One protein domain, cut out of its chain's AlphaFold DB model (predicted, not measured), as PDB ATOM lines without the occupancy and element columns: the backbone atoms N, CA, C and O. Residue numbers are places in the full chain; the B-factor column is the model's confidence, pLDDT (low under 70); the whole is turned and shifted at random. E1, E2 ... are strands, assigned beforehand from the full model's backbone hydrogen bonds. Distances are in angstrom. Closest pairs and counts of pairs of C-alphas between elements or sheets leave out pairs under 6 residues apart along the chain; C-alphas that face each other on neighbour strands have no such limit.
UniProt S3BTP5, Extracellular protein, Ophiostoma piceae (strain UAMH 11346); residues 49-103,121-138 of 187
ATOM      1  N   ALA A  49      29.450 -15.425 115.447       93.62
ATOM      2  CA  ALA A  49      28.445 -16.398 115.056       93.62
ATOM      3  C   ALA A  49      28.999 -17.823 115.184       93.62
ATOM      4  O   ALA A  49      30.155 -18.083 114.833       93.62
ATOM      5  N   CYS A  50      28.175 -18.733 115.684       92.06
ATOM      6  CA  CYS A  50      28.428 -20.159 115.544       92.06
ATOM      7  C   CYS A  50      27.950 -20.626 114.165       92.06
ATOM      8  O   CYS A  50      27.077 -19.975 113.577       92.06
ATOM      9  N   PRO A  51      28.469 -21.749 113.648       89.44
ATOM     10  CA  PRO A  51      27.913 -22.349 112.446       89.44
ATOM     11  C   PRO A  51      26.433 -22.722 112.639       89.44
ATOM     12  O   PRO A  51      25.944 -22.944 113.754       89.44
ATOM     13  N   GLU A  52      25.686 -22.726 111.536       82.75
ATOM     14  CA  GLU A  52      24.261 -23.049 111.564       82.75
ATOM     15  C   GLU A  52      24.050 -24.490 112.044       82.75
ATOM     16  O   GLU A  52      24.571 -25.430 111.452       82.75
ATOM     17  N   GLY A  53      23.252 -24.660 113.101       80.50
ATOM     18  CA  GLY A  53      22.987 -25.968 113.709       80.50
ATOM     19  C   GLY A  53      23.734 -26.226 115.019       80.50
ATOM     20  O   GLY A  53      23.274 -27.055 115.797       80.50
ATOM     21  N   ASP A  54      24.762 -25.437 115.343       86.88
ATOM     22  CA  ASP A  54      25.619 -25.672 116.521       86.88
ATOM     23  C   ASP A  54      25.110 -24.978 117.798       86.88
ATOM     24  O   ASP A  54      25.809 -24.822 118.801       86.88
ATOM     25  N   ASN A  55      23.846 -24.546 117.791       90.06
ATOM     26  CA  ASN A  55      23.214 -23.957 118.965       90.06
ATOM     27  C   ASN A  55      23.162 -24.969 120.115       90.06
ATOM     28  O   ASN A  55      22.489 -25.994 120.032       90.06
ATOM     29  N   GLY A  56      23.809 -24.628 121.227       91.06
ATOM     30  CA  GLY A  56      23.931 -25.489 122.398       91.06
ATOM     31  C   GLY A  56      25.247 -26.260 122.478       91.06
ATOM     32  O   GLY A  56      25.459 -26.908 123.502       91.06
ATOM     33  N   GLU A  57      26.120 -26.161 121.473       94.81
ATOM     34  CA  GLU A  57      27.445 -26.776 121.489       94.81
ATOM     35  C   GLU A  57      28.377 -26.091 122.504       94.81
ATOM     36  O   GLU A  57      28.346 -24.874 122.710       94.81
ATOM     37  N   TRP A  58      29.211 -26.886 123.161       94.56
ATOM     38  CA  TRP A  58      30.246 -26.457 124.091       94.56
ATOM     39  C   TRP A  58      31.602 -26.533 123.409       94.56
ATOM     40  O   TRP A  58      31.892 -27.505 122.725       94.56
ATOM     41  N   ASN A  59      32.451 -25.537 123.639       93.25
ATOM     42  CA  ASN A  59      33.858 -25.577 123.264       93.25
ATOM     43  C   ASN A  59      34.699 -25.699 124.531       93.25
ATOM     44  O   ASN A  59      34.858 -24.728 125.281       93.25
ATOM     45  N   CYS A  60      35.200 -26.898 124.787       92.44
ATOM     46  CA  CYS A  60      35.960 -27.206 125.979       92.44
ATOM     47  C   CYS A  60      37.458 -27.063 125.757       92.44
ATOM     48  O   CYS A  60      38.081 -27.799 124.996       92.44
ATOM     49  N   LEU A  61      38.032 -26.101 126.467       87.75
ATOM     50  CA  LEU A  61      39.459 -25.826 126.509       87.75
ATOM     51  C   LEU A  61      40.061 -26.549 127.726       87.75
ATOM     52  O   LEU A  61      39.350 -27.149 128.533       87.75
ATOM     53  N   SER A  62      41.381 -26.483 127.891       80.62
ATOM     54  CA  SER A  62      42.076 -27.164 128.992       80.62
ATOM     55  C   SER A  62      41.632 -26.682 130.382       80.62
ATOM     56  O   SER A  62      41.386 -27.498 131.265       80.62
ATOM     57  N   THR A  63      41.494 -25.367 130.579       81.94
ATOM     58  CA  THR A  63      41.170 -24.749 131.884       81.94
ATOM     59  C   THR A  63      39.918 -23.870 131.848       81.94
ATOM     60  O   THR A  63      39.654 -23.095 132.769       81.94
ATOM     61  N   CYS A  64      39.160 -23.928 130.759       88.56
ATOM     62  CA  CYS A  64      38.064 -23.010 130.482       88.56
ATOM     63  C   CYS A  64      37.097 -23.623 129.470       88.56
ATOM     64  O   CYS A  64      37.385 -24.641 128.847       88.56
ATOM     65  N   TRP A  65      35.947 -22.992 129.286       92.69
ATOM     66  CA  TRP A  65      34.946 -23.432 128.325       92.69
ATOM     67  C   TRP A  65      34.177 -22.248 127.738       92.69
ATOM     68  O   TRP A  65      34.133 -21.158 128.315       92.69
ATOM     69  N   GLN A  66      33.573 -22.463 126.574       94.81
ATOM     70  CA  GLN A  66      32.609 -21.558 125.947       94.81
ATOM     71  C   GLN A  66      31.361 -22.338 125.553       94.81
ATOM     72  O   GLN A  66      31.408 -23.555 125.387       94.81
ATOM     73  N   ARG A  67      30.245 -21.633 125.380       95.62
ATOM     74  CA  ARG A  67      29.001 -22.210 124.881       95.62
ATOM     75  C   ARG A  67      28.499 -21.406 123.697       95.62
ATOM     76  O   ARG A  67      28.451 -20.179 123.769       95.62
ATOM     77  N   CYS A  68      28.076 -22.094 122.651       95.94
ATOM     78  CA  CYS A  68      27.271 -21.499 121.610       95.94
ATOM     79  C   CYS A  68      25.813 -21.418 122.077       95.94
ATOM     80  O   CYS A  68      25.185 -22.433 122.387       95.94
ATOM     81  N   ALA A  69      25.250 -20.216 122.140       93.31
ATOM     82  CA  ALA A  69      23.842 -20.019 122.461       93.31
ATOM     83  C   ALA A  69      23.270 -18.833 121.686       93.31
ATOM     84  O   ALA A  69      23.930 -17.813 121.511       93.31
ATOM     85  N   ALA A  70      22.020 -18.965 121.238       92.56
ATOM     86  CA  ALA A  70      21.344 -17.957 120.418       92.56
ATOM     87  C   ALA A  70      22.116 -17.578 119.134       92.56
ATOM     88  O   ALA A  70      21.997 -16.459 118.646       92.56
ATOM     89  N   GLY A  71      22.894 -18.514 118.587       93.38
ATOM     90  CA  GLY A  71      23.704 -18.342 117.384       93.38
ATOM     91  C   GLY A  71      25.066 -17.693 117.621       93.38
ATOM     92  O   GLY A  71      25.769 -17.457 116.646       93.38
ATOM     93  N   PHE A  72      25.455 -17.417 118.871       94.56
ATOM     94  CA  PHE A  72      26.709 -16.732 119.187       94.56
ATOM     95  C   PHE A  72      27.520 -17.445 120.269       94.56
ATOM     96  O   PHE A  72      26.974 -18.034 121.205       94.56
ATOM     97  N   TRP A  73      28.844 -17.343 120.164       94.12
ATOM     98  CA  TRP A  73      29.763 -17.850 121.176       94.12
ATOM     99  C   TRP A  73      29.767 -16.975 122.427       94.12
ATOM    100  O   TRP A  73      29.872 -15.748 122.359       94.12
ATOM    101  N   SER A  74      29.697 -17.612 123.593       92.56
ATOM    102  CA  SER A  74      29.833 -16.930 124.873       92.56
ATOM    103  C   SER A  74      31.254 -16.409 125.098       92.56
ATOM    104  O   SER A  74      32.235 -16.881 124.514       92.56
ATOM    105  N   ASN A  75      31.381 -15.497 126.065       92.25
ATOM    106  CA  ASN A  75      32.666 -15.279 126.721       92.25
ATOM    107  C   ASN A  75      33.209 -16.605 127.272       92.25
ATOM    108  O   ASN A  75      32.444 -17.501 127.647       92.25
ATOM    109  N   THR A  76      34.532 -16.713 127.325       90.31
ATOM    110  CA  THR A  76      35.206 -17.831 127.977       90.31
ATOM    111  C   THR A  76      34.959 -17.789 129.478       90.31
ATOM    112  O   THR A  76      35.031 -16.727 130.091       90.31
ATOM    113  N   MET A  77      34.670 -18.946 130.066       88.12
ATOM    114  CA  MET A  77      34.454 -19.126 131.498       88.12
ATOM    115  C   MET A  77      35.516 -20.068 132.054       88.12
ATOM    116  O   MET A  77      35.801 -21.105 131.458       88.12
ATOM    117  N   ALA A  78      36.125 -19.699 133.182       87.00
ATOM    118  CA  ALA A  78      37.097 -20.554 133.856       87.00
ATOM    119  C   ALA A  78      36.443 -21.829 134.388       87.00
ATOM    120  O   ALA A  78      35.302 -21.827 134.857       87.00
ATOM    121  N   LEU A  79      37.222 -22.904 134.371       85.12
ATOM    122  CA  LEU A  79      36.959 -24.082 135.178       85.12
ATOM    123  C   LEU A  79      37.418 -23.841 136.616       85.12
ATOM    124  O   LEU A  79      38.299 -23.021 136.887       85.12
ATOM    125  N   ALA A  80      36.802 -24.559 137.553       83.56
ATOM    126  CA  ALA A  80      37.268 -24.555 138.929       83.56
ATOM    127  C   ALA A  80      38.692 -25.152 139.005       83.56
ATOM    128  O   ALA A  80      39.023 -26.053 138.231       83.56
ATOM    129  N   PRO A  81      39.546 -24.697 139.939       82.50
ATOM    130  CA  PRO A  81      40.860 -25.300 140.131       82.50
ATOM    131  C   PRO A  81      40.757 -26.809 140.368       82.50
ATOM    132  O   PRO A  81      39.943 -27.269 141.169       82.50
ATOM    133  N   GLY A  82      41.580 -27.582 139.657       81.06
ATOM    134  CA  GLY A  82      41.569 -29.041 139.744       81.06
ATOM    135  C   GLY A  82      40.415 -29.718 139.000       81.06
ATOM    136  O   GLY A  82      40.236 -30.922 139.172       81.06
ATOM    137  N   THR A  83      39.650 -29.000 138.170       84.56
ATOM    138  CA  THR A  83      38.667 -29.598 137.257       84.56
ATOM    139  C   THR A  83      39.052 -29.414 135.790       84.56
ATOM    140  O   THR A  83      39.822 -28.525 135.437       84.56
ATOM    141  N   GLN A  84      38.534 -30.291 134.935       88.62
ATOM    142  CA  GLN A  84      38.671 -30.240 133.483       88.62
ATOM    143  C   GLN A  84      37.298 -30.430 132.830       88.62
ATOM    144  O   GLN A  84      36.456 -31.167 133.355       88.62
ATOM    145  N   CYS A  85      37.080 -29.793 131.680       90.56
ATOM    146  CA  CYS A  85      35.951 -30.126 130.826       90.56
ATOM    147  C   CYS A  85      36.315 -31.305 129.913       90.56
ATOM    148  O   CYS A  85      37.413 -31.339 129.355       90.56
ATOM    149  N   ILE A  86      35.383 -32.240 129.731       91.00
ATOM    150  CA  ILE A  86      35.453 -33.289 128.718       91.00
ATOM    151  C   ILE A  86      34.131 -33.407 127.931       91.00
ATOM    152  O   ILE A  86      33.065 -33.165 128.506       91.00
ATOM    153  N   PRO A  87      34.200 -33.823 126.650       91.50
ATOM    154  CA  PRO A  87      35.426 -33.993 125.862       91.50
ATOM    155  C   PRO A  87      36.067 -32.636 125.520       91.50
ATOM    156  O   PRO A  87      35.392 -31.613 125.508       91.50
ATOM    157  N   LEU A  88      37.381 -32.613 125.276       88.94
ATOM    158  CA  LEU A  88      38.051 -31.400 124.798       88.94
ATOM    159  C   LEU A  88      37.562 -31.058 123.383       88.94
ATOM    160  O   LEU A  88      37.405 -31.945 122.545       88.94
ATOM    161  N   GLY A  89      37.392 -29.769 123.117       89.81
ATOM    162  CA  GLY A  89      36.912 -29.235 121.849       89.81
ATOM    163  C   GLY A  89      35.399 -29.102 121.784       89.81
ATOM    164  O   GLY A  89      34.739 -28.919 122.806       89.81
ATOM    165  N   LEU A  90      34.883 -29.118 120.558       92.19
ATOM    166  CA  LEU A  90      33.469 -28.928 120.257       92.19
ATOM    167  C   LEU A  90      32.665 -30.190 120.599       92.19
ATOM    168  O   LEU A  90      32.997 -31.285 120.142       92.19
ATOM    169  N   SER A  91      31.634 -30.047 121.432       93.25
ATOM    170  CA  SER A  91      30.767 -31.146 121.859       93.25
ATOM    171  C   SER A  91      29.412 -30.655 122.356       93.25
ATOM    172  O   SER A  91      29.310 -29.636 123.031       93.25
ATOM    173  N   PHE A  92      28.356 -31.428 122.110       94.00
ATOM    174  CA  PHE A  92      27.039 -31.201 122.722       94.00
ATOM    175  C   PHE A  92      26.910 -31.808 124.126       94.00
ATOM    176  O   PHE A  92      25.978 -31.479 124.859       94.00
ATOM    177  N   ASP A  93      27.846 -32.674 124.506       91.94
ATOM    178  CA  ASP A  93      27.958 -33.237 125.846       91.94
ATOM    179  C   ASP A  93      29.006 -32.448 126.638       91.94
ATOM    180  O   ASP A  93      30.138 -32.287 126.174       91.94
ATOM    181  N   LEU A  94      28.613 -31.933 127.806       91.62
ATOM    182  CA  LEU A  94      29.500 -31.242 128.737       91.62
ATOM    183  C   LEU A  94      29.607 -32.044 130.028       91.62
ATOM    184  O   LEU A  94      28.627 -32.164 130.768       91.62
ATOM    185  N   GLN A  95      30.822 -32.461 130.371       93.12
ATOM    186  CA  GLN A  95      31.123 -33.012 131.686       93.12
ATOM    187  C   GLN A  95      32.294 -32.269 132.319       93.12
ATOM    188  O   GLN A  95      33.382 -32.187 131.755       93.12
ATOM    189  N   ILE A  96      32.074 -31.747 133.525       90.81
ATOM    190  CA  ILE A  96      33.137 -31.181 134.353       90.81
ATOM    191  C   ILE A  96      33.565 -32.246 135.352       90.81
ATOM    192  O   ILE A  96      32.802 -32.614 136.246       90.81
ATOM    193  N   VAL A  97      34.786 -32.745 135.198       90.25
ATOM    194  CA  VAL A  97      35.357 -33.780 136.065       90.25
ATOM    195  C   VAL A  97      36.545 -33.220 136.833       90.25
ATOM    196  O   VAL A  97      37.157 -32.243 136.411       90.25
ATOM    197  N   HIS A  98      36.897 -33.830 137.965       87.12
ATOM    198  CA  HIS A  98      38.182 -33.525 138.590       87.12
ATOM    199  C   HIS A  98      39.301 -33.983 137.658       87.12
ATOM    200  O   HIS A  98      39.298 -35.127 137.201       87.12
ATOM    201  N   ALA A  99      40.250 -33.092 137.385       80.31
ATOM    202  CA  ALA A  99      41.446 -33.447 136.655       80.31
ATOM    203  C   ALA A  99      42.200 -34.477 137.495       80.31
ATOM    204  O   ALA A  99      42.617 -34.192 138.622       80.31
ATOM    205  N   SER A 100      42.345 -35.697 136.977       63.94
ATOM    206  CA  SER A 100      43.234 -36.672 137.588       63.94
ATOM    207  C   SER A 100      44.645 -36.135 137.418       63.94
ATOM    208  O   SER A 100      45.251 -36.285 136.358       63.94
ATOM    209  N   VAL A 101      45.153 -35.460 138.444       54.75
ATOM    210  CA  VAL A 101      46.563 -35.104 138.507       54.75
ATOM    211  C   VAL A 101      47.302 -36.446 138.430       54.75
ATOM    212  O   VAL A 101      47.084 -37.281 139.317       54.75
ATOM    213  N   PRO A 102      48.141 -36.730 137.410       47.47
ATOM    214  CA  PRO A 102      49.124 -37.790 137.589       47.47
ATOM    215  C   PRO A 102      49.868 -37.475 138.896       47.47
ATOM    216  O   PRO A 102      49.943 -36.314 139.286       47.47
ATOM    217  N   ALA A 103      50.332 -38.471 139.647       41.19
ATOM    218  CA  ALA A 103      51.030 -38.220 140.908       41.19
ATOM    219  C   ALA A 103      52.291 -37.369 140.643       41.19
ATOM    220  O   ALA A 103      53.353 -37.896 140.319       41.19
ATOM    221  N   ALA A 121      54.279 -20.454 133.705       37.19
ATOM    222  CA  ALA A 121      54.961 -21.636 133.196       37.19
ATOM    223  C   ALA A 121      54.881 -21.567 131.668       37.19
ATOM    224  O   ALA A 121      53.795 -21.547 131.093       37.19
ATOM    225  N   THR A 122      56.033 -21.462 131.014       32.03
ATOM    226  CA  THR A 122      56.169 -21.509 129.559       32.03
ATOM    227  C   THR A 122      55.853 -22.917 129.056       32.03
ATOM    228  O   THR A 122      56.749 -23.718 128.809       32.03
ATOM    229  N   LEU A 123      54.566 -23.213 128.922       35.06
ATOM    230  CA  LEU A 123      54.015 -24.228 128.038       35.06
ATOM    231  C   LEU A 123      53.043 -23.487 127.118       35.06
ATOM    232  O   LEU A 123      52.333 -22.581 127.547       35.06
ATOM    233  N   SER A 124      53.095 -23.794 125.828       39.97
ATOM    234  CA  SER A 124      52.331 -23.151 124.753       39.97
ATOM    235  C   SER A 124      50.842 -23.522 124.802       39.97
ATOM    236  O   SER A 124      50.293 -24.064 123.845       39.97
ATOM    237  N   GLU A 125      50.200 -23.279 125.938       48.91
ATOM    238  CA  GLU A 125      48.795 -23.551 126.204       48.91
ATOM    239  C   GLU A 125      48.012 -22.237 126.151       48.91
ATOM    240  O   GLU A 125      48.461 -21.209 126.666       48.91
ATOM    241  N   ALA A 126      46.812 -22.267 125.567       48.59
ATOM    242  CA  ALA A 126      45.831 -21.205 125.756       48.59
ATOM    243  C   ALA A 126      45.338 -21.261 127.210       48.59
ATOM    244  O   ALA A 126      44.289 -21.822 127.516       48.59
ATOM    245  N   THR A 127      46.137 -20.730 128.130       54.66
ATOM    246  CA  THR A 127      45.751 -20.577 129.529       54.66
ATOM    247  C   THR A 127      44.793 -19.394 129.615       54.66
ATOM    248  O   THR A 127      45.150 -18.250 129.319       54.66
ATOM    249  N   CYS A 128      43.534 -19.657 129.973       61.88
ATOM    250  CA  CYS A 128      42.622 -18.565 130.295       61.88
ATOM    251  C   CYS A 128      42.920 -18.096 131.708       61.88
ATOM    252  O   CYS A 128      42.751 -18.844 132.671       61.88
ATOM    253  N   VAL A 129      43.319 -16.839 131.830       58.16
ATOM    254  CA  VAL A 129      43.408 -16.174 133.121       58.16
ATOM    255  C   VAL A 129      42.066 -15.501 133.350       58.16
ATOM    256  O   VAL A 129      41.703 -14.549 132.657       58.16
ATOM    257  N   CYS A 130      41.298 -16.032 134.293       43.81
ATOM    258  CA  CYS A 130      40.001 -15.485 134.657       43.81
ATOM    259  C   CYS A 130      40.082 -14.767 135.998       43.81
ATOM    260  O   CYS A 130      40.447 -15.358 137.010       43.81
ATOM    261  N   SER A 131      39.704 -13.493 135.995       45.09
ATOM    262  CA  SER A 131      39.304 -12.763 137.192       45.09
ATOM    263  C   SER A 131      37.800 -12.947 137.426       45.09
ATOM    264  O   SER A 131      37.071 -13.371 136.529       45.09
ATOM    265  N   THR A 132      37.308 -12.572 138.607       34.47
ATOM    266  CA  THR A 132      35.877 -12.606 138.972       34.47
ATOM    267  C   THR A 132      34.980 -11.792 138.033       34.47
ATOM    268  O   THR A 132      33.766 -11.972 138.041       34.47
ATOM    269  N   THR A 133      35.559 -10.901 137.225       33.12
ATOM    270  CA  THR A 133      34.832  -9.999 136.318       33.12
ATOM    271  C   THR A 133      35.089 -10.282 134.833       33.12
ATOM    272  O   THR A 133      34.271  -9.904 134.000       33.12
ATOM    273  N   SER A 134      36.190 -10.948 134.468       41.84
ATOM    274  CA  SER A 134      36.554 -11.163 133.059       41.84
ATOM    275  C   SER A 134      37.610 -12.250 132.880       41.84
ATOM    276  O   SER A 134      38.547 -12.345 133.672       41.84
ATOM    277  N   CYS A 135      37.502 -13.002 131.787       47.06
ATOM    278  CA  CYS A 135      38.508 -13.960 131.343       47.06
ATOM    279  C   CYS A 135      39.289 -13.407 130.158       47.06
ATOM    280  O   CYS A 135      38.695 -12.971 129.173       47.06
ATOM    281  N   THR A 136      40.613 -13.449 130.238       52.41
ATOM    282  CA  THR A 136      41.498 -13.135 129.118       52.41
ATOM    283  C   THR A 136      42.225 -14.407 128.716       52.41
ATOM    284  O   THR A 136      42.821 -15.088 129.551       52.41
ATOM    285  N   VAL A 137      42.167 -14.745 127.432       52.97
ATOM    286  CA  VAL A 137      43.004 -15.807 126.877       52.97
ATOM    287  C   VAL A 137      44.403 -15.232 126.750       52.97
ATOM    288  O   VAL A 137      44.603 -14.262 126.017       52.97
ATOM    289  N   LEU A 138      45.378 -15.801 127.459       51.41
ATOM    290  CA  LEU A 138      46.771 -15.442 127.240       51.41
ATOM    291  C   LEU A 138      47.267 -16.219 126.017       51.41
ATOM    292  O   LEU A 138      47.962 -17.223 126.123       51.41
TER     293      LEU A 138
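What this domain is: This is residues 49 to 103 and 121 to 138 of the 187 residues of the protein "Extracellular protein" of Ophiostoma piceae (strain UAMH 11346) (UniProt S3BTP5). With little regular structure, a small antiparallel sheet, E2-E1-E4, forms the middle; the antiparallel pair E3-E5 lies on one side, the hairpin E6-E7 near E2. Residues 70 to 82 fold back beside E2. The 73 printed residues, all strand by class, include seven named strands, E1 to E7 along the chain, holding 28 residues. The whole is compact, radius of gyration of the C-alphas 12.9 A, spanning 41 by 24 by 23 A.

How they stand to each other: E1, residues 58 to 60, is the inner strand between E2, residues 64 to 69, and E4, residues 89 to 91. Within hydrogen-bond range are N 59 and O 66 of the hairpin E1 and E2, 2.8 A, and N 58 and O 91, 2.8 A. E3, residues 83 to 86, pairs with E5, residues 95 to 98: N 84 and O 97, 2.8 A. The closest C-alphas of E1 and E3, Cys 60 and Cys 85, are 5.7 A apart. E6, residues 127 to 130, and E7, residues 135 to 138, form a hairpin: N 129 and O 136, 2.9 A.

Where its parts are: E2 is 16.6 A long. E1 begins at C-alpha 58 (30.246, -26.457, 124.091); E7 ends at C-alpha 138 (46.771, -15.442, 127.240).

The domain as a whole: Residues 104 to 120 are not printed; C-alphas 103 and 121 are 18.7 A apart. E2 to E3 is a long link. pLDDT is under 70 at residues 100 to 103 and 121 to 138.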